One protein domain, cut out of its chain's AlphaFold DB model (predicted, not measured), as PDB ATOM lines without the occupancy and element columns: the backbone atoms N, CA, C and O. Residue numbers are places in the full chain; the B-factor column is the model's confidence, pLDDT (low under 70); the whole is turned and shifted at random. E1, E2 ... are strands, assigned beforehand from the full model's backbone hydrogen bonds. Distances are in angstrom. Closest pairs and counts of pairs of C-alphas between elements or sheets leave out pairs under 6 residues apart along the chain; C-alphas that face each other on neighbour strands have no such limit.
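What this domain is: This is residues 417 to 553 of the 557 residues of an uncharacterized protein of Sclerotinia sclerotiorum (strain ATCC 18683 / 1980 / Ss-1) (UniProt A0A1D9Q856). Two twisted five-stranded sheets lie partly face to face as an elongated sandwich, one sheet of E1, E4, E9, E6 and E7, the other of E2, E3, E10, E5 and E8. Long strands E4, E9, E5 and E8 run mostly along the length, while short E2 and E3 run across it at one side; the two far ends are in the links of residues 478 to 487 and 521 to 527. The 137 printed residues include ten named strands, E1 to E10 in order along the chain, and no named helix; the class is all strand. Both sheets are antiparallel, in the orders E1 - E4 - E9 - E6 - E7 and E2 - E3 - E10 - E5 - E8. The whole is compact, with a radius of gyration of the C-alphas of 15.9 A, and spans 54 by 33 by 24 A.

How they stand to each other: In one sheet, E9, residues 528 to 538, is an inner strand between E4, residues 453 to 462, and E6, residues 488 to 493. E9 and E4 are antiparallel at 161 degrees between directions; N 454 and O 536 are within hydrogen-bond range at 2.9 A. E9 and E6 are antiparallel at 169 degrees, with N 491 and O 535 at 3.0 A. Edge strand E1, residues 417 to 420, is antiparallel to E4 at 147 degrees, with N 418 and O 455 at 2.9 A. The other edge strand, E7, residues 502 to 504, forms a hairpin with E6, and N 490 and O 502 are 3.0 A apart. This sheet is only just strongly twisted, its C-alphas lying up to 4.0 A off the best plane. In the other sheet, E5, residues 467 to 477, is antiparallel to E10, residues 547 to 553, at 150 degrees, with N 475 and O 549 at 3.0 A. E5 is also antiparallel to edge strand E8, residues 513 to 520, at 156 degrees, with N 470 and O 517 at 2.8 A. E10 is antiparallel to E3, residues 439 to 443, with N 442 and O 548 at 2.8 A. E3 forms a hairpin with edge strand E2, residues 426 to 430, where N 428 and O 441 are 2.9 A apart. This sheet is strongly twisted, up to 6.5 A off its best plane. Between the sheets, E6 and E8 have 5 pairs of C-alphas within 8 A, the closest being those of Leu 492 and Leu 517 at 6.4 A. The closest C-alphas of E5 and E7 are those of Ala 476 and Ile 504, 6.5 A apart. The closest of E1 and E2 are those of Ala 419 and Thr 426, at 7.2 A. E9 and E10 are near each other, with 8 pairs within 10 A. E3 and E4 are only just apart, at 8.0 A.

Where its parts are: E1 begins at C-alpha 417, at (57.491, 22.003, -26.717), and is 10.3 A long. E2 measures 12.6 A and E3 12.7 A. E4 is 27.7 A long and E5 33.3 A, from C-alpha 467 at (50.945, 3.833, -44.057). E6 measures 16.7 A, E7 6.3 A and E8 23.8 A. E9 is 32.8 A long, and E10 is 17.9 A long, ending at C-alpha 553, at (49.368, 9.776, -28.123).

The domain as a whole: The C-alphas farthest apart are those of Ile 482 and Asp 525, at 55.2 A. The printed part has no cut and no long link; the links E1 to E2 and E4 to E5 are tight. The mean pLDDT of the printed part is 83.9; it is under 70 at residues 448 to 449, 478 to 486, 505 to 510 and 540 to 545.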
ATOM      1  N   ALA A 417      58.531  20.977 -26.765       95.50
ATOM      2  CA  ALA A 417      57.491  22.003 -26.717       95.50
ATOM      3  C   ALA A 417      58.026  23.378 -27.160       95.50
ATOM      4  O   ALA A 417      59.023  23.865 -26.624       95.50
ATOM      5  N   VAL A 418      57.337  24.036 -28.099       96.44
ATOM      6  CA  VAL A 418      57.663  25.395 -28.570       96.44
ATOM      7  C   VAL A 418      56.431  26.293 -28.466       96.44
ATOM      8  O   VAL A 418      55.413  26.038 -29.100       96.44
ATOM      9  N   ALA A 419      56.534  27.357 -27.668       94.44
ATOM     10  CA  ALA A 419      55.469  28.324 -27.409       94.44
ATOM     11  C   ALA A 419      55.742  29.661 -28.121       94.44
ATOM     12  O   ALA A 419      56.860  30.179 -28.079       94.44
ATOM     13  N   THR A 420      54.724  30.239 -28.762       91.88
ATOM     14  CA  THR A 420      54.812  31.496 -29.529       91.88
ATOM     15  C   THR A 420      53.532  32.334 -29.406       91.88
ATOM     16  O   THR A 420      52.486  31.843 -28.982       91.88
ATOM     17  N   GLY A 421      53.606  33.615 -29.773       87.94
ATOM     18  CA  GLY A 421      52.494  34.572 -29.686       87.94
ATOM     19  C   GLY A 421      52.802  35.762 -28.768       87.94
ATOM     20  O   GLY A 421      53.914  35.857 -28.248       87.94
ATOM     21  N   PRO A 422      51.843  36.688 -28.575       83.19
ATOM     22  CA  PRO A 422      52.030  37.862 -27.716       83.19
ATOM     23  C   PRO A 422      52.150  37.488 -26.231       83.19
ATOM     24  O   PRO A 422      52.982  38.055 -25.530       83.19
ATOM     25  N   ASN A 423      51.368  36.500 -25.786       85.31
ATOM     26  CA  ASN A 423      51.436  35.888 -24.459       85.31
ATOM     27  C   ASN A 423      51.644  34.373 -24.654       85.31
ATOM     28  O   ASN A 423      50.644  33.654 -24.748       85.31
ATOM     29  N   PRO A 424      52.888  33.881 -24.831       87.88
ATOM     30  CA  PRO A 424      53.148  32.482 -25.183       87.88
ATOM     31  C   PRO A 424      52.516  31.496 -24.182       87.88
ATOM     32  O   PRO A 424      52.565  31.772 -22.980       87.88
ATOM     33  N   PRO A 425      51.937  30.362 -24.626       89.69
ATOM     34  CA  PRO A 425      51.325  29.407 -23.708       89.69
ATOM     35  C   PRO A 425      52.385  28.720 -22.842       89.69
ATOM     36  O   PRO A 425      53.557  28.634 -23.215       89.69
ATOM     37  N   THR A 426      51.968  28.196 -21.695       91.62
ATOM     38  CA  THR A 426      52.815  27.346 -20.839       91.62
ATOM     39  C   THR A 426      52.261  25.927 -20.792       91.62
ATOM     40  O   THR A 426      51.187  25.665 -21.326       91.62
ATOM     41  N   TYR A 427      53.001  24.996 -20.196       92.62
ATOM     42  CA  TYR A 427      52.557  23.618 -20.033       92.62
ATOM     43  C   TYR A 427      53.008  23.043 -18.690       92.62
ATOM     44  O   TYR A 427      54.008  23.485 -18.116       92.62
ATOM     45  N   THR A 428      52.266  22.063 -18.183       91.88
ATOM     46  CA  THR A 428      52.586  21.316 -16.961       91.88
ATOM     47  C   THR A 428      51.932  19.937 -17.010       91.88
ATOM     48  O   THR A 428      50.887  19.779 -17.636       91.88
ATOM     49  N   THR A 429      52.522  18.923 -16.380       92.25
ATOM     50  CA  THR A 429      51.829  17.644 -16.192       92.25
ATOM     51  C   THR A 429      50.767  17.784 -15.102       92.25
ATOM     52  O   THR A 429      50.948  18.502 -14.117       92.25
ATOM     53  N   SER A 430      49.619  17.140 -15.299       90.94
ATOM     54  CA  SER A 430      48.412  17.372 -14.503       90.94
ATOM     55  C   SER A 430      47.700  16.061 -14.184       90.94
ATOM     56  O   SER A 430      47.582  15.180 -15.034       90.94
ATOM     57  N   ALA A 431      47.184  15.932 -12.960       92.19
ATOM     58  CA  ALA A 431      46.504  14.732 -12.455       92.19
ATOM     59  C   ALA A 431      45.056  14.589 -12.983       92.19
ATOM     60  O   ALA A 431      44.140  14.217 -12.248       92.19
ATOM     61  N   THR A 432      44.847  14.920 -14.260       90.81
ATOM     62  CA  THR A 432      43.570  14.805 -14.977       90.81
ATOM     63  C   THR A 432      43.751  13.942 -16.235       90.81
ATOM     64  O   THR A 432      43.650  14.484 -17.327       90.81
ATOM     65  N   PRO A 433      44.054  12.635 -16.123       93.88
ATOM     66  CA  PRO A 433      44.250  11.743 -17.274       93.88
ATOM     67  C   PRO A 433      42.990  11.493 -18.126       93.88
ATOM     68  O   PRO A 433      41.846  11.681 -17.683       93.88
ATOM     69  N   HIS A 434      43.212  11.002 -19.345       94.50
ATOM     70  CA  HIS A 434      42.318  10.112 -20.087       94.50
ATOM     71  C   HIS A 434      42.601   8.653 -19.698       94.50
ATOM     72  O   HIS A 434      41.665   7.932 -19.337       94.50
ATOM     73  N   SER A 435      43.877   8.249 -19.679       93.56
ATOM     74  CA  SER A 435      44.330   6.967 -19.124       93.56
ATOM     75  C   SER A 435      45.613   7.129 -18.293       93.56
ATOM     76  O   SER A 435      46.210   8.195 -18.260       93.56
ATOM     77  N   GLY A 436      46.001   6.106 -17.523       93.50
ATOM     78  CA  GLY A 436      47.150   6.214 -16.616       93.50
ATOM     79  C   GLY A 436      46.886   7.095 -15.387       93.50
ATOM     80  O   GLY A 436      45.852   6.963 -14.722       93.50
ATOM     81  N   SER A 437      47.858   7.944 -15.055       93.44
ATOM     82  CA  SER A 437      47.958   8.723 -13.811       93.44
ATOM     83  C   SER A 437      47.934  10.238 -14.056       93.44
ATOM     84  O   SER A 437      47.587  11.014 -13.160       93.44
ATOM     85  N   THR A 438      48.329  10.652 -15.258       94.81
ATOM     86  CA  THR A 438      48.746  12.010 -15.615       94.81
ATOM     87  C   THR A 438      48.309  12.353 -17.042       94.81
ATOM     88  O   THR A 438      47.894  11.498 -17.804       94.81
ATOM     89  N   SER A 439      48.355  13.634 -17.396       94.69
ATOM     90  CA  SER A 439      48.249  14.129 -18.776       94.69
ATOM     91  C   SER A 439      49.055  15.421 -18.897       94.69
ATOM     92  O   SER A 439      49.483  15.981 -17.880       94.69
ATOM     93  N   LEU A 440      49.239  15.935 -20.112       94.88
ATOM     94  CA  LEU A 440      49.870  17.233 -20.324       94.88
ATOM     95  C   LEU A 440      48.813  18.337 -20.434       94.88
ATOM     96  O   LEU A 440      47.992  18.344 -21.348       94.88
ATOM     97  N   GLU A 441      48.855  19.297 -19.515       92.38
ATOM     98  CA  GLU A 441      47.996  20.477 -19.500       92.38
ATOM     99  C   GLU A 441      48.712  21.667 -20.155       92.38
ATOM    100  O   GLU A 441      49.777  22.098 -19.713       92.38
ATOM    101  N   LEU A 442      48.113  22.201 -21.218       91.38
ATOM    102  CA  LEU A 442      48.567  23.349 -22.002       91.38
ATOM    103  C   LEU A 442      47.762  24.583 -21.580       91.38
ATOM    104  O   LEU A 442      46.553  24.639 -21.794       91.38
ATOM    105  N   LEU A 443      48.419  25.569 -20.978       88.56
ATOM    106  CA  LEU A 443      47.803  26.743 -20.358       88.56
ATOM    107  C   LEU A 443      47.925  27.969 -21.270       88.56
ATOM    108  O   LEU A 443      49.029  28.490 -21.477       88.56
ATOM    109  N   PHE A 444      46.793  28.455 -21.785       86.31
ATOM    110  CA  PHE A 444      46.725  29.639 -22.641       86.31
ATOM    111  C   PHE A 444      46.327  30.875 -21.831       86.31
ATOM    112  O   PHE A 444      45.359  30.866 -21.073       86.31
ATOM    113  N   PHE A 445      47.068  31.967 -22.013       81.38
ATOM    114  CA  PHE A 445      46.794  33.236 -21.344       81.38
ATOM    115  C   PHE A 445      45.915  34.149 -22.217       81.38
ATOM    116  O   PHE A 445      46.122  34.186 -23.435       81.38
ATOM    117  N   PRO A 446      44.995  34.936 -21.619       74.38
ATOM    118  CA  PRO A 446      44.173  35.914 -22.330       74.38
ATOM    119  C   PRO A 446      44.996  36.815 -23.258       74.38
ATOM    120  O   PRO A 446      46.064  37.309 -22.885       74.38
ATOM    121  N   SER A 447      44.491  37.059 -24.466       72.12
ATOM    122  CA  SER A 447      45.140  37.918 -25.462       72.12
ATOM    123  C   SER A 447      44.097  38.630 -26.314       72.12
ATOM    124  O   SER A 447      43.309  37.997 -27.015       72.12
ATOM    125  N   SER A 448      44.103  39.962 -26.279       68.81
ATOM    126  CA  SER A 448      43.147  40.815 -26.996       68.81
ATOM    127  C   SER A 448      43.575  41.196 -28.418       68.81
ATOM    128  O   SER A 448      42.851  41.933 -29.085       68.81
ATOM    129  N   SER A 449      44.748  40.745 -28.884       69.38
ATOM    130  CA  SER A 449      45.378  41.241 -30.121       69.38
ATOM    131  C   SER A 449      45.762  40.165 -31.141       69.38
ATOM    132  O   SER A 449      45.702  40.437 -32.338       69.38
ATOM    133  N   ALA A 450      46.157  38.968 -30.699       74.31
ATOM    134  CA  ALA A 450      46.468  37.825 -31.563       74.31
ATOM    135  C   ALA A 450      46.464  36.511 -30.767       74.31
ATOM    136  O   ALA A 450      46.778  36.511 -29.575       74.31
ATOM    137  N   SER A 451      46.137  35.395 -31.422       81.00
ATOM    138  CA  SER A 451      46.210  34.063 -30.813       81.00
ATOM    139  C   SER A 451      47.646  33.687 -30.452       81.00
ATOM    140  O   SER A 451      48.590  34.005 -31.180       81.00
ATOM    141  N   SER A 452      47.790  32.970 -29.342       86.62
ATOM    142  CA  SER A 452      49.038  32.327 -28.936       86.62
ATOM    143  C   SER A 452      48.997  30.838 -29.274       86.62
ATOM    144  O   SER A 452      47.950  30.201 -29.153       86.62
ATOM    145  N   TYR A 453      50.140  30.294 -29.685       90.44
ATOM    146  CA  TYR A 453      50.279  28.945 -30.232       90.44
ATOM    147  C   TYR A 453      51.332  28.166 -29.446       90.44
ATOM    148  O   TYR A 453      52.377  28.716 -29.088       90.44
ATOM    149  N   ILE A 454      51.093  26.878 -29.230       94.31
ATOM    150  CA  ILE A 454      52.093  25.932 -28.735       94.31
ATOM    151  C   ILE A 454      52.108  24.688 -29.622       94.31
ATOM    152  O   ILE A 454      51.060  24.205 -30.053       94.31
ATOM    153  N   THR A 455      53.304  24.188 -29.917       95.44
ATOM    154  CA  THR A 455      53.513  22.946 -30.665       95.44
ATOM    155  C   THR A 455      54.294  21.949 -29.823       95.44
ATOM    156  O   THR A 455      55.324  22.318 -29.258       95.44
ATOM    157  N   LEU A 456      53.833  20.700 -29.767       96.44
ATOM    158  CA  LEU A 456      54.545  19.573 -29.164       96.44
ATOM    159  C   LEU A 456      55.051  18.672 -30.287       96.44
ATOM    160  O   LEU A 456      54.246  18.179 -31.074       96.44
ATOM    161  N   THR A 457      56.356  18.445 -30.369       96.31
ATOM    162  CA  THR A 457      56.967  17.704 -31.479       96.31
ATOM    163  C   THR A 457      57.772  16.509 -30.983       96.31
ATOM    164  O   THR A 457      58.609  16.656 -30.095       96.31
ATOM    165  N   GLN A 458      57.580  15.341 -31.597       95.62
ATOM    166  CA  GLN A 458      58.425  14.162 -31.393       95.62
ATOM    167  C   GLN A 458      58.689  13.465 -32.736       95.62
ATOM    168  O   GLN A 458      57.840  13.464 -33.625       95.62
ATOM    169  N   THR A 459      59.873  12.880 -32.906       94.50
ATOM    170  CA  THR A 459      60.232  12.117 -34.112       94.50
ATOM    171  C   THR A 459      60.037  10.626 -33.865       94.50
ATOM    172  O   THR A 459      60.558  10.101 -32.883       94.50
ATOM    173  N   VAL A 460      59.347   9.935 -34.775       93.12
ATOM    174  CA  VAL A 460      59.237   8.468 -34.780       93.12
ATOM    175  C   VAL A 460      59.884   7.888 -36.033       93.12
ATOM    176  O   VAL A 460      59.667   8.373 -37.141       93.12
ATOM    177  N   THR A 461      60.658   6.819 -35.876       92.69
ATOM    178  CA  THR A 461      61.224   6.088 -37.015       92.69
ATOM    179  C   THR A 461      60.190   5.103 -37.568       92.69
ATOM    180  O   THR A 461      59.595   4.327 -36.820       92.69
ATOM    181  N   ALA A 462      59.982   5.120 -38.882       92.25
ATOM    182  CA  ALA A 462      58.953   4.371 -39.600       92.25
ATOM    183  C   ALA A 462      59.533   3.622 -40.819       92.25
ATOM    184  O   ALA A 462      60.667   3.863 -41.237       92.25
ATOM    185  N   CYS A 463      58.765   2.708 -41.417       91.44
ATOM    186  CA  CYS A 463      59.166   2.026 -42.648       91.44
ATOM    187  C   CYS A 463      58.840   2.862 -43.897       91.44
ATOM    188  O   CYS A 463      57.752   3.436 -43.970       91.44
ATOM    189  N   PRO A 464      59.736   2.917 -44.901       90.44
ATOM    190  CA  PRO A 464      59.558   3.771 -46.071       90.44
ATOM    191  C   PRO A 464      58.292   3.406 -46.854       90.44
ATOM    192  O   PRO A 464      57.935   2.229 -46.967       90.44
ATOM    193  N   SER A 465      57.608   4.424 -47.380       88.12
ATOM    194  CA  SER A 465      56.355   4.310 -48.148       88.12
ATOM    195  C   SER A 465      55.216   3.534 -47.457       88.12
ATOM    196  O   SER A 465      54.250   3.145 -48.116       88.12
ATOM    197  N   SER A 466      55.315   3.280 -46.149       89.12
ATOM    198  CA  SER A 466      54.313   2.538 -45.374       89.12
ATOM    199  C   SER A 466      53.281   3.494 -44.769       89.12
ATOM    200  O   SER A 466      53.588   4.658 -44.505       89.12
ATOM    201  N   ASN A 467      52.046   3.023 -44.586       90.50
ATOM    202  CA  ASN A 467      50.945   3.833 -44.057       90.50
ATOM    203  C   ASN A 467      50.768   3.601 -42.559       90.50
ATOM    204  O   ASN A 467      50.858   2.467 -42.097       90.50
ATOM    205  N   TYR A 468      50.469   4.675 -41.838       91.38
ATOM    206  CA  TYR A 468      50.389   4.710 -40.385       91.38
ATOM    207  C   TYR A 468      49.214   5.571 -39.918       91.38
ATOM    208  O   TYR A 468      48.713   6.420 -40.657       91.38
ATOM    209  N   LEU A 469      48.801   5.364 -38.672       91.38
ATOM    210  CA  LEU A 469      47.808   6.151 -37.949       91.38
ATOM    211  C   LEU A 469      48.453   6.707 -36.676       91.38
ATOM    212  O   LEU A 469      48.902   5.930 -35.836       91.38
ATOM    213  N   VAL A 470      48.468   8.029 -36.520       92.62
ATOM    214  CA  VAL A 470      48.646   8.688 -35.217       92.62
ATOM    215  C   VAL A 470      47.267   8.897 -34.606       92.62
ATOM    216  O   VAL A 470      46.340   9.300 -35.312       92.62
ATOM    217  N   THR A 471      47.120   8.671 -33.308       92.62
ATOM    218  CA  THR A 471      45.913   9.045 -32.560       92.62
ATOM    219  C   THR A 471      46.280   9.487 -31.149       92.62
ATOM    220  O   THR A 471      47.335   9.106 -30.654       92.62
ATOM    221  N   GLY A 472      45.424  10.282 -30.516       93.44
ATOM    222  CA  GLY A 472      45.516  10.672 -29.108       93.44
ATOM    223  C   GLY A 472      44.222  11.328 -28.637       93.44
ATOM    224  O   GLY A 472      43.250  11.409 -29.398       93.44
ATOM    225  N   TYR A 473      44.199  11.801 -27.396       92.69
ATOM    226  CA  TYR A 473      43.011  12.361 -26.754       92.69
ATOM    227  C   TYR A 473      43.238  13.797 -26.282       92.69
ATOM    228  O   TYR A 473      44.339  14.188 -25.902       92.69
ATOM    229  N   VAL A 474      42.178  14.607 -26.357       91.69
ATOM    230  CA  VAL A 474      42.196  16.052 -26.086       91.69
ATOM    231  C   VAL A 474      40.950  16.480 -25.301       91.69
ATOM    232  O   VAL A 474      39.865  15.929 -25.507       91.69
ATOM    233  N   LYS A 475      41.076  17.456 -24.396       87.81
ATOM    234  CA  LYS A 475      39.973  17.951 -23.546       87.81
ATOM    235  C   LYS A 475      40.240  19.387 -23.094       87.81
ATOM    236  O   LYS A 475      41.372  19.718 -22.773       87.81
ATOM    237  N   ALA A 476      39.219  20.237 -22.992       83.62
ATOM    238  CA  ALA A 476      39.391  21.570 -22.404       83.62
ATOM    239  C   ALA A 476      39.420  21.540 -20.865       83.62
ATOM    240  O   ALA A 476      38.621  20.845 -20.230       83.62
ATOM    241  N   ASN A 477      40.304  22.344 -20.267       76.44
ATOM    242  CA  ASN A 477      40.222  22.732 -18.864       76.44
ATOM    243  C   ASN A 477      39.577  24.117 -18.741       76.44
ATOM    244  O   ASN A 477      40.130  25.112 -19.215       76.44
ATOM    245  N   ASN A 478      38.446  24.195 -18.040       64.88
ATOM    246  CA  ASN A 478      37.810  25.460 -17.687       64.88
ATOM    247  C   ASN A 478      37.463  25.464 -16.202       64.88
ATOM    248  O   ASN A 478      36.437  24.928 -15.777       64.88
ATOM    249  N   ALA A 479      38.298  26.142 -15.418       54.34
ATOM    250  CA  ALA A 479      38.015  26.453 -14.027       54.34
ATOM    251  C   ALA A 479      36.899  27.514 -13.920       54.34
ATOM    252  O   ALA A 479      37.157  28.697 -13.722       54.34
ATOM    253  N   LEU A 480      35.644  27.064 -14.018       45.34
ATOM    254  CA  LEU A 480      34.448  27.747 -13.499       45.34
ATOM    255  C   LEU A 480      34.110  29.142 -14.082       45.34
ATOM    256  O   LEU A 480      33.422  29.922 -13.424       45.34
ATOM    257  N   SER A 481      34.485  29.434 -15.331       45.03
ATOM    258  CA  SER A 481      33.813  30.495 -16.105       45.03
ATOM    259  C   SER A 481      32.452  30.000 -16.609       45.03
ATOM    260  O   SER A 481      32.357  28.914 -17.190       45.03
ATOM    261  N   ILE A 482      31.401  30.788 -16.357       44.16
ATOM    262  CA  ILE A 482      30.004  30.480 -16.721       44.16
ATOM    263  C   ILE A 482      29.687  30.924 -18.163       44.16
ATOM    264  O   ILE A 482      28.811  30.341 -18.798       44.16
ATOM    265  N   GLU A 483      30.428  31.891 -18.714       51.94
ATOM    266  CA  GLU A 483      30.256  32.391 -20.087       51.94
ATOM    267  C   GLU A 483      31.494  32.068 -20.939       51.94
ATOM    268  O   GLU A 483      32.319  32.922 -21.262       51.94
ATOM    269  N   GLN A 484      31.621  30.788 -21.303       55.91
ATOM    270  CA  GLN A 484      32.735  30.261 -22.098       55.91
ATOM    271  C   GLN A 484      32.701  30.793 -23.539       55.91
ATOM    272  O   GLN A 484      32.110  30.206 -24.443       55.91
ATOM    273  N   THR A 485      33.374  31.921 -23.748       60.94
ATOM    274  CA  THR A 485      33.505  32.615 -25.043       60.94
ATOM    275  C   THR A 485      34.694  32.142 -25.883       60.94
ATOM    276  O   THR A 485      34.821  32.525 -27.043       60.94
ATOM    277  N   SER A 486      35.580  31.324 -25.307       69.25
ATOM    278  CA  SER A 486      36.874  30.967 -25.897       69.25
ATOM    279  C   SER A 486      36.818  29.602 -26.582       69.25
ATOM    280  O   SER A 486      36.623  28.586 -25.916       69.25
ATOM    281  N   ASN A 487      37.038  29.565 -27.896       78.50
ATOM    282  CA  ASN A 487      37.325  28.316 -28.598       78.50
ATOM    283  C   ASN A 487      38.819  28.008 -28.522       78.50
ATOM    284  O   ASN A 487      39.654  28.907 -28.675       78.50
ATOM    285  N   CYS A 488      39.142  26.730 -28.373       82.25
ATOM    286  CA  CYS A 488      40.491  26.216 -28.526       82.25
ATOM    287  C   CYS A 488      40.517  25.139 -29.611       82.25
ATOM    288  O   CYS A 488      39.526  24.460 -29.878       82.25
ATOM    289  N   PHE A 489      41.656  25.000 -30.269       86.06
ATOM    290  CA  PHE A 489      41.815  24.160 -31.441       86.06
ATOM    291  C   PHE A 489      43.089  23.345 -31.323       86.06
ATOM    292  O   PHE A 489      44.123  23.848 -30.880       86.06
ATOM    293  N   ILE A 490      43.007  22.098 -31.768       89.81
ATOM    294  CA  ILE A 490      44.125  21.165 -31.788       89.81
ATOM    295  C   ILE A 490      44.115  20.354 -33.082       89.81
ATOM    296  O   ILE A 490      43.062  19.920 -33.559       89.81
ATOM    297  N   TYR A 491      45.287  20.180 -33.685       91.06
ATOM    298  CA  TYR A 491      45.460  19.342 -34.868       91.06
ATOM    299  C   TYR A 491      46.821  18.647 -34.870       91.06
ATOM    300  O   TYR A 491      47.776  19.103 -34.242       91.06
ATOM    301  N   LEU A 492      46.892  17.526 -35.582       92.31
ATOM    302  CA  LEU A 492      48.126  16.788 -35.830       92.31
ATOM    303  C   LEU A 492      48.693  17.166 -37.202       92.31
ATOM    304  O   LEU A 492      47.941  17.298 -38.172       92.31
ATOM    305  N   GLU A 493      50.011  17.296 -37.295       93.25
ATOM    306  CA  GLU A 493      50.745  17.544 -38.535       93.25
ATOM    307  C   GLU A 493      51.925  16.571 -38.668       93.25
ATOM    308  O   GLU A 493      52.585  16.214 -37.688       93.25
ATOM    309  N   THR A 494      52.185  16.146 -39.903       89.44
ATOM    310  CA  THR A 494      53.360  15.370 -40.314       89.44
ATOM    311  C   THR A 494      53.895  15.924 -41.641       89.44
ATOM    312  O   THR A 494      53.122  16.519 -42.396       89.44
ATOM    313  N   PRO A 495      55.166  15.676 -42.010       84.00
ATOM    314  CA  PRO A 495      55.738  16.124 -43.283       84.00
ATOM    315  C   PRO A 495      54.991  15.702 -44.561       84.00
ATOM    316  O   PRO A 495      55.286  16.242 -45.626       84.00
ATOM    317  N   THR A 496      54.072  14.729 -44.496       81.44
ATOM    318  CA  THR A 496      53.316  14.237 -45.662       81.44
ATOM    319  C   THR A 496      51.806  14.483 -45.591       81.44
ATOM    320  O   THR A 496      51.181  14.545 -46.650       81.44
ATOM    321  N   GLN A 497      51.211  14.638 -44.401       82.88
ATOM    322  CA  GLN A 497      49.774  14.909 -44.211       82.88
ATOM    323  C   GLN A 497      49.502  15.745 -42.948       82.88
ATOM    324  O   GLN A 497      50.216  15.630 -41.951       82.88
ATOM    325  N   SER A 498      48.418  16.525 -42.963       77.50
ATOM    326  CA  SER A 498      47.860  17.218 -41.794       77.50
ATOM    327  C   SER A 498      46.425  16.762 -41.505       77.50
ATOM    328  O   SER A 498      45.686  16.342 -42.398       77.50
ATOM    329  N   SER A 499      46.044  16.806 -40.229       74.56
ATOM    330  CA  SER A 499      44.734  16.385 -39.724       74.56
ATOM    331  C   SER A 499      43.646  17.428 -39.991       74.56
ATOM    332  O   SER A 499      43.941  18.626 -39.975       74.56
ATOM    333  N   PRO A 500      42.362  17.031 -40.119       71.81
ATOM    334  CA  PRO A 500      41.266  17.953 -39.843       71.81
ATOM    335  C   PRO A 500      41.430  18.583 -38.449       71.81
ATOM    336  O   PRO A 500      41.821  17.920 -37.484       71.81
ATOM    337  N   LEU A 501      41.131  19.878 -38.368       79.31
ATOM    338  CA  LEU A 501      41.222  20.677 -37.151       79.31
ATOM    339  C   LEU A 501      40.144  20.251 -36.146       79.31
ATOM    340  O   LEU A 501      38.952  20.330 -36.448       79.31
ATOM    341  N   THR A 502      40.548  19.840 -34.945       77.94
ATOM    342  CA  THR A 502      39.611  19.520 -33.863       77.94
ATOM    343  C   THR A 502      39.324  20.789 -33.064       77.94
ATOM    344  O   THR A 502      40.184  21.292 -32.343       77.94
ATOM    345  N   LEU A 503      38.107  21.318 -33.213       78.25
ATOM    346  CA  LEU A 503      37.576  22.406 -32.392       78.25
ATOM    347  C   LEU A 503      37.109  21.847 -31.044       78.25
ATOM    348  O   LEU A 503      36.143  21.085 -30.990       78.25
ATOM    349  N   ILE A 504      37.753  22.284 -29.965       74.69
ATOM    350  CA  ILE A 504      37.338  22.031 -28.590       74.69
ATOM    351  C   ILE A 504      36.788  23.331 -27.994       74.69
ATOM    352  O   ILE A 504      37.503  24.302 -27.752       74.69
ATOM    353  N   ASN A 505      35.489  23.324 -27.723       69.38
ATOM    354  CA  ASN A 505      34.819  24.294 -26.868       69.38
ATOM    355  C   ASN A 505      34.156  23.497 -25.743       69.38
ATOM    356  O   ASN A 505      33.404  22.563 -26.018       69.38
ATOM    357  N   SER A 506      34.449  23.836 -24.495       63.00
ATOM    358  CA  SER A 506      34.057  23.097 -23.286       63.00
ATOM    359  C   SER A 506      32.546  23.069 -23.032       63.00
ATOM    360  O   SER A 506      32.067  22.150 -22.366       63.00
ATOM    361  N   SER A 507      31.785  23.998 -23.621       60.75
ATOM    362  CA  SER A 507      30.315  23.965 -23.619       60.75
ATOM    363  C   SER A 507      29.732  22.910 -24.575       60.75
ATOM    364  O   SER A 507      28.621  22.429 -24.360       60.75
ATOM    365  N   THR A 508      30.501  22.508 -25.593       61.53
ATOM    366  CA  THR A 508      30.127  21.510 -26.613       61.53
ATOM    367  C   THR A 508      30.789  20.151 -26.356       61.53
ATOM    368  O   THR A 508      30.191  19.108 -26.608       61.53
ATOM    369  N   TYR A 509      32.017  20.160 -25.828       65.31
ATOM    370  CA  TYR A 509      32.873  18.998 -25.583       65.31
ATOM    371  C   TYR A 509      33.447  19.038 -24.151       65.31
ATOM    372  O   TYR A 509      34.615  19.383 -23.958       65.31
ATOM    373  N   PRO A 510      32.647  18.691 -23.123       67.12
ATOM    374  CA  PRO A 510      33.097  18.663 -21.725       67.12
ATOM    375  C   PRO A 510      33.954  17.429 -21.375       67.12
ATOM    376  O   PRO A 510      34.551  17.363 -20.298       67.12
ATOM    377  N   GLY A 511      33.980  16.423 -22.254       83.19
ATOM    378  CA  GLY A 511      34.733  15.180 -22.094       83.19
ATOM    379  C   GLY A 511      35.978  15.108 -22.979       83.19
ATOM    380  O   GLY A 511      36.250  15.992 -23.790       83.19
ATOM    381  N   TRP A 512      36.713  14.008 -22.838       89.44
ATOM    382  CA  TRP A 512      37.810  13.656 -23.733       89.44
ATOM    383  C   TRP A 512      37.305  13.349 -25.148       89.44
ATOM    384  O   TRP A 512      36.332  12.615 -25.325       89.44
ATOM    385  N   SER A 513      37.980  13.911 -26.146       88.38
ATOM    386  CA  SER A 513      37.714  13.730 -27.577       88.38
ATOM    387  C   SER A 513      38.950  13.148 -28.259       88.38
ATOM    388  O   SER A 513      40.068  13.512 -27.909       88.38
ATOM    389  N   MET A 514      38.773  12.250 -29.228       89.19
ATOM    390  CA  MET A 514      39.890  11.635 -29.957       89.19
ATOM    391  C   MET A 514      40.301  12.501 -31.156       89.19
ATOM    392  O   MET A 514      39.445  12.876 -31.959       89.19
ATOM    393  N   VAL A 515      41.599  12.762 -31.316       89.12
ATOM    394  CA  VAL A 515      42.199  13.381 -32.512       89.12
ATOM    395  C   VAL A 515      43.086  12.356 -33.216       89.12
ATOM    396  O   VAL A 515      43.799  11.602 -32.557       89.12
ATOM    397  N   TYR A 516      43.041  12.294 -34.548       91.19
ATOM    398  CA  TYR A 516      43.755  11.269 -35.310       91.19
ATOM    399  C   TYR A 516      44.195  11.738 -36.698       91.19
ATOM    400  O   TYR A 516      43.581  12.616 -37.302       91.19
ATOM    401  N   LEU A 517      45.253  11.117 -37.219       91.19
ATOM    402  CA  LEU A 517      45.839  11.418 -38.521       91.19
ATOM    403  C   LEU A 517      46.404  10.155 -39.170       91.19
ATOM    404  O   LEU A 517      47.312   9.525 -38.631       91.19
ATOM    405  N   PHE A 518      45.913   9.824 -40.361       90.62
ATOM    406  CA  PHE A 518      46.595   8.876 -41.236       90.62
ATOM    407  C   PHE A 518      47.741   9.585 -41.963       90.62
ATOM    408  O   PHE A 518      47.558  10.686 -42.473       90.62
ATOM    409  N   PHE A 519      48.910   8.957 -42.049       90.88
ATOM    410  CA  PHE A 519      50.029   9.466 -42.840       90.88
ATOM    411  C   PHE A 519      50.732   8.337 -43.593       90.88
ATOM    412  O   PHE A 519      50.619   7.161 -43.249       90.88
ATOM    413  N   THR A 520      51.482   8.704 -44.629       90.12
ATOM    414  CA  THR A 520      52.386   7.789 -45.334       90.12
ATOM    415  C   THR A 520      53.808   8.234 -45.032       90.12
ATOM    416  O   THR A 520      54.132   9.410 -45.214       90.12
ATOM    417  N   ALA A 521      54.654   7.330 -44.548       91.19
ATOM    418  CA  ALA A 521      56.063   7.633 -44.330       91.19
ATOM    419  C   ALA A 521      56.767   7.938 -45.674       91.19
ATOM    420  O   ALA A 521      56.375   7.374 -46.702       91.19
ATOM    421  N   PRO A 522      57.803   8.801 -45.697       89.38
ATOM    422  CA  PRO A 522      58.543   9.126 -46.915       89.38
ATOM    423  C   PRO A 522      59.057   7.897 -47.676       89.38
ATOM    424  O   PRO A 522      59.299   6.835 -47.103       89.38
ATOM    425  N   SER A 523      59.265   8.041 -48.983       86.19
ATOM    426  CA  SER A 523      59.978   7.045 -49.784       86.19
ATOM    427  C   SER A 523      61.489   7.266 -49.674       86.19
ATOM    428  O   SER A 523      61.966   8.345 -50.027       86.19
ATOM    429  N   GLY A 524      62.240   6.247 -49.263       81.19
ATOM    430  CA  GLY A 524      63.697   6.307 -49.156       81.19
ATOM    431  C   GLY A 524      64.312   4.942 -48.853       81.19
ATOM    432  O   GLY A 524      63.593   3.968 -48.621       81.19
ATOM    433  N   ASP A 525      65.642   4.876 -48.862       78.88
ATOM    434  CA  ASP A 525      66.383   3.684 -48.453       78.88
ATOM    435  C   ASP A 525      66.454   3.589 -46.922       78.88
ATOM    436  O   ASP A 525      66.807   4.551 -46.240       78.88
ATOM    437  N   GLY A 526      66.143   2.409 -46.380       81.56
ATOM    438  CA  GLY A 526      66.146   2.157 -44.936       81.56
ATOM    439  C   GLY A 526      64.987   2.822 -44.171       81.56
ATOM    440  O   GLY A 526      64.059   3.360 -44.781       81.56
ATOM    441  N   PRO A 527      64.995   2.748 -42.828       87.94
ATOM    442  CA  PRO A 527      63.995   3.402 -41.986       87.94
ATOM    443  C   PRO A 527      63.988   4.924 -42.175       87.94
ATOM    444  O   PRO A 527      65.032   5.527 -42.409       87.94
ATOM    445  N   GLN A 528      62.811   5.534 -42.063       91.25
ATOM    446  CA  GLN A 528      62.589   6.961 -42.289       91.25
ATOM    447  C   GLN A 528      62.135   7.626 -40.993       91.25
ATOM    448  O   GLN A 528      61.167   7.178 -40.380       91.25
ATOM    449  N   ASP A 529      62.796   8.707 -40.596       92.31
ATOM    450  CA  ASP A 529      62.382   9.499 -39.442       92.31
ATOM    451  C   ASP A 529      61.249  10.456 -39.829       92.31
ATOM    452  O   ASP A 529      61.384  11.287 -40.732       92.31
ATOM    453  N   VAL A 530      60.113  10.327 -39.145       92.75
ATOM    454  CA  VAL A 530      58.907  11.124 -39.372       92.75
ATOM    455  C   VAL A 530      58.649  11.983 -38.145       92.75
ATOM    456  O   VAL A 530      58.439  11.485 -37.041       92.75
ATOM    457  N   GLN A 531      58.662  13.295 -38.349       94.44
ATOM    458  CA  GLN A 531      58.285  14.257 -37.325       94.44
ATOM    459  C   GLN A 531      56.761  14.256 -37.151       94.44
ATOM    460  O   GLN A 531      56.027  14.407 -38.127       94.44
ATOM    461  N   LEU A 532      56.295  14.091 -35.916       93.69
ATOM    462  CA  LEU A 532      54.897  14.230 -35.525       93.69
ATOM    463  C   LEU A 532      54.774  15.493 -34.675       93.69
ATOM    464  O   LEU A 532      55.481  15.622 -33.671       93.69
ATOM    465  N   THR A 533      53.887  16.411 -35.059       94.94
ATOM    466  CA  THR A 533      53.645  17.643 -34.302       94.94
ATOM    467  C   THR A 533      52.175  17.779 -33.928       94.94
ATOM    468  O   THR A 533      51.291  17.721 -34.781       94.94
ATOM    469  N   VAL A 534      51.916  18.001 -32.640       94.69
ATOM    470  CA  VAL A 534      50.621  18.421 -32.103       94.69
ATOM    471  C   VAL A 534      50.618  19.946 -32.052       94.69
ATOM    472  O   VAL A 534      51.399  20.539 -31.310       94.69
ATOM    473  N   HIS A 535      49.757  20.593 -32.828       93.31
ATOM    474  CA  HIS A 535      49.586  22.046 -32.834       93.31
ATOM    475  C   HIS A 535      48.372  22.421 -31.989       93.31
ATOM    476  O   HIS A 535      47.310  21.827 -32.167       93.31
ATOM    477  N   SER A 536      48.505  23.403 -31.094       92.00
ATOM    478  CA  SER A 536      47.418  23.871 -30.222       92.00
ATOM    479  C   SER A 536      47.374  25.396 -30.116       92.00
ATOM    480  O   SER A 536      48.411  26.040 -29.941       92.00
ATOM    481  N   TYR A 537      46.177  25.981 -30.191       88.62
ATOM    482  CA  TYR A 537      45.943  27.417 -29.990       88.62
ATOM    483  C   TYR A 537      44.517  27.702 -29.503       88.62
ATOM    484  O   TYR A 537      43.643  26.845 -29.596       88.62
ATOM    485  N   CYS A 538      44.266  28.924 -29.032       83.31
ATOM    486  CA  CYS A 538      42.918  29.419 -28.728       83.31
ATOM    487  C   CYS A 538      42.660  30.780 -29.400       83.31
ATOM    488  O   CYS A 538      43.602  31.498 -29.758       83.31
ATOM    489  N   ASP A 539      41.389  31.125 -29.608       77.94
ATOM    490  CA  ASP A 539      40.979  32.364 -30.286       77.94
ATOM    491  C   ASP A 539      41.401  33.632 -29.515       77.94
ATOM    492  O   ASP A 539      41.269  33.731 -28.293       77.94
ATOM    493  N   SER A 540      41.879  34.650 -30.239       67.12
ATOM    494  CA  SER A 540      42.129  35.981 -29.670       67.12
ATOM    495  C   SER A 540      40.827  36.699 -29.323       67.12
ATOM    496  O   SER A 540      39.870  36.655 -30.095       67.12
ATOM    497  N   GLY A 541      40.819  37.436 -28.215       60.69
ATOM    498  CA  GLY A 541      39.613  38.022 -27.623       60.69
ATOM    499  C   GLY A 541      39.087  37.226 -26.428       60.69
ATOM    500  O   GLY A 541      38.240  37.737 -25.699       60.69
ATOM    501  N   ALA A 542      39.634  36.029 -26.180       62.94
ATOM    502  CA  ALA A 542      39.460  35.290 -24.936       62.94
ATOM    503  C   ALA A 542      39.789  36.172 -23.715       62.94
ATOM    504  O   ALA A 542      40.908  36.679 -23.586       62.94
ATOM    505  N   ILE A 543      38.802  36.347 -22.831       61.66
ATOM    506  CA  ILE A 543      38.965  36.978 -21.510       61.66
ATOM    507  C   ILE A 543      39.345  35.960 -20.427       61.66
ATOM    508  O   ILE A 543      39.988  36.320 -19.443       61.66
ATOM    509  N   ASP A 544      38.976  34.696 -20.638       65.75
ATOM    510  CA  ASP A 544      39.327  33.563 -19.789       65.75
ATOM    511  C   ASP A 544      40.719  33.022 -20.147       65.75
ATOM    512  O   ASP A 544      41.229  33.243 -21.247       65.75
ATOM    513  N   ALA A 545      41.321  32.273 -19.221       64.12
ATOM    514  CA  ALA A 545      42.537  31.494 -19.450       64.12
ATOM    515  C   ALA A 545      42.167  30.010 -19.661       64.12
ATOM    516  O   ALA A 545      42.111  29.263 -18.680       64.12
ATOM    517  N   PRO A 546      41.826  29.569 -20.888       72.06
ATOM    518  CA  PRO A 546      41.498  28.173 -21.141       72.06
ATOM    519  C   PRO A 546      42.752  27.294 -21.067       72.06
ATOM    520  O   PRO A 546      43.826  27.663 -21.551       72.06
ATOM    521  N   GLY A 547      42.599  26.098 -20.503       80.06
ATOM    522  CA  GLY A 547      43.575  25.025 -20.656       80.06
ATOM    523  C   GLY A 547      43.138  24.014 -21.719       80.06
ATOM    524  O   GLY A 547      41.944  23.853 -21.981       80.06
ATOM    525  N   LEU A 548      44.091  23.283 -22.287       88.31
ATOM    526  CA  LEU A 548      43.850  22.035 -23.015       88.31
ATOM    527  C   LEU A 548      44.653  20.912 -22.356       88.31
ATOM    528  O   LEU A 548      45.873  20.992 -22.302       88.31
ATOM    529  N   PHE A 549      43.989  19.855 -21.902       91.31
ATOM    530  CA  PHE A 549      44.644  18.583 -21.618       91.31
ATOM    531  C   PHE A 549      44.850  17.809 -22.922       91.31
ATOM    532  O   PHE A 549      43.949  17.771 -23.771       91.31
ATOM    533  N   VAL A 550      46.009  17.168 -23.057       94.00
ATOM    534  CA  VAL A 550      46.340  16.244 -24.148       94.00
ATOM    535  C   VAL A 550      46.986  14.977 -23.580       94.00
ATOM    536  O   VAL A 550      47.726  15.056 -22.598       94.00
ATOM    537  N   ASP A 551      46.666  13.816 -24.155       95.62
ATOM    538  CA  ASP A 551      46.995  12.504 -23.574       95.62
ATOM    539  C   ASP A 551      46.966  11.351 -24.609       95.62
ATOM    540  O   ASP A 551      46.465  11.518 -25.726       95.62
ATOM    541  N   ASP A 552      47.462  10.170 -24.222       95.25
ATOM    542  CA  ASP A 552      47.370   8.883 -24.935       95.25
ATOM    543  C   ASP A 552      47.834   8.909 -26.415       95.25
ATOM    544  O   ASP A 552      47.297   8.200 -27.274       95.25
ATOM    545  N   PHE A 553      48.849   9.713 -26.753       94.81
ATOM    546  CA  PHE A 553      49.368   9.776 -28.123       94.81
ATOM    547  C   PHE A 553      50.125   8.502 -28.528       94.81
ATOM    548  O   PHE A 553      51.188   8.183 -27.993       94.81
TER     549      PHE A 553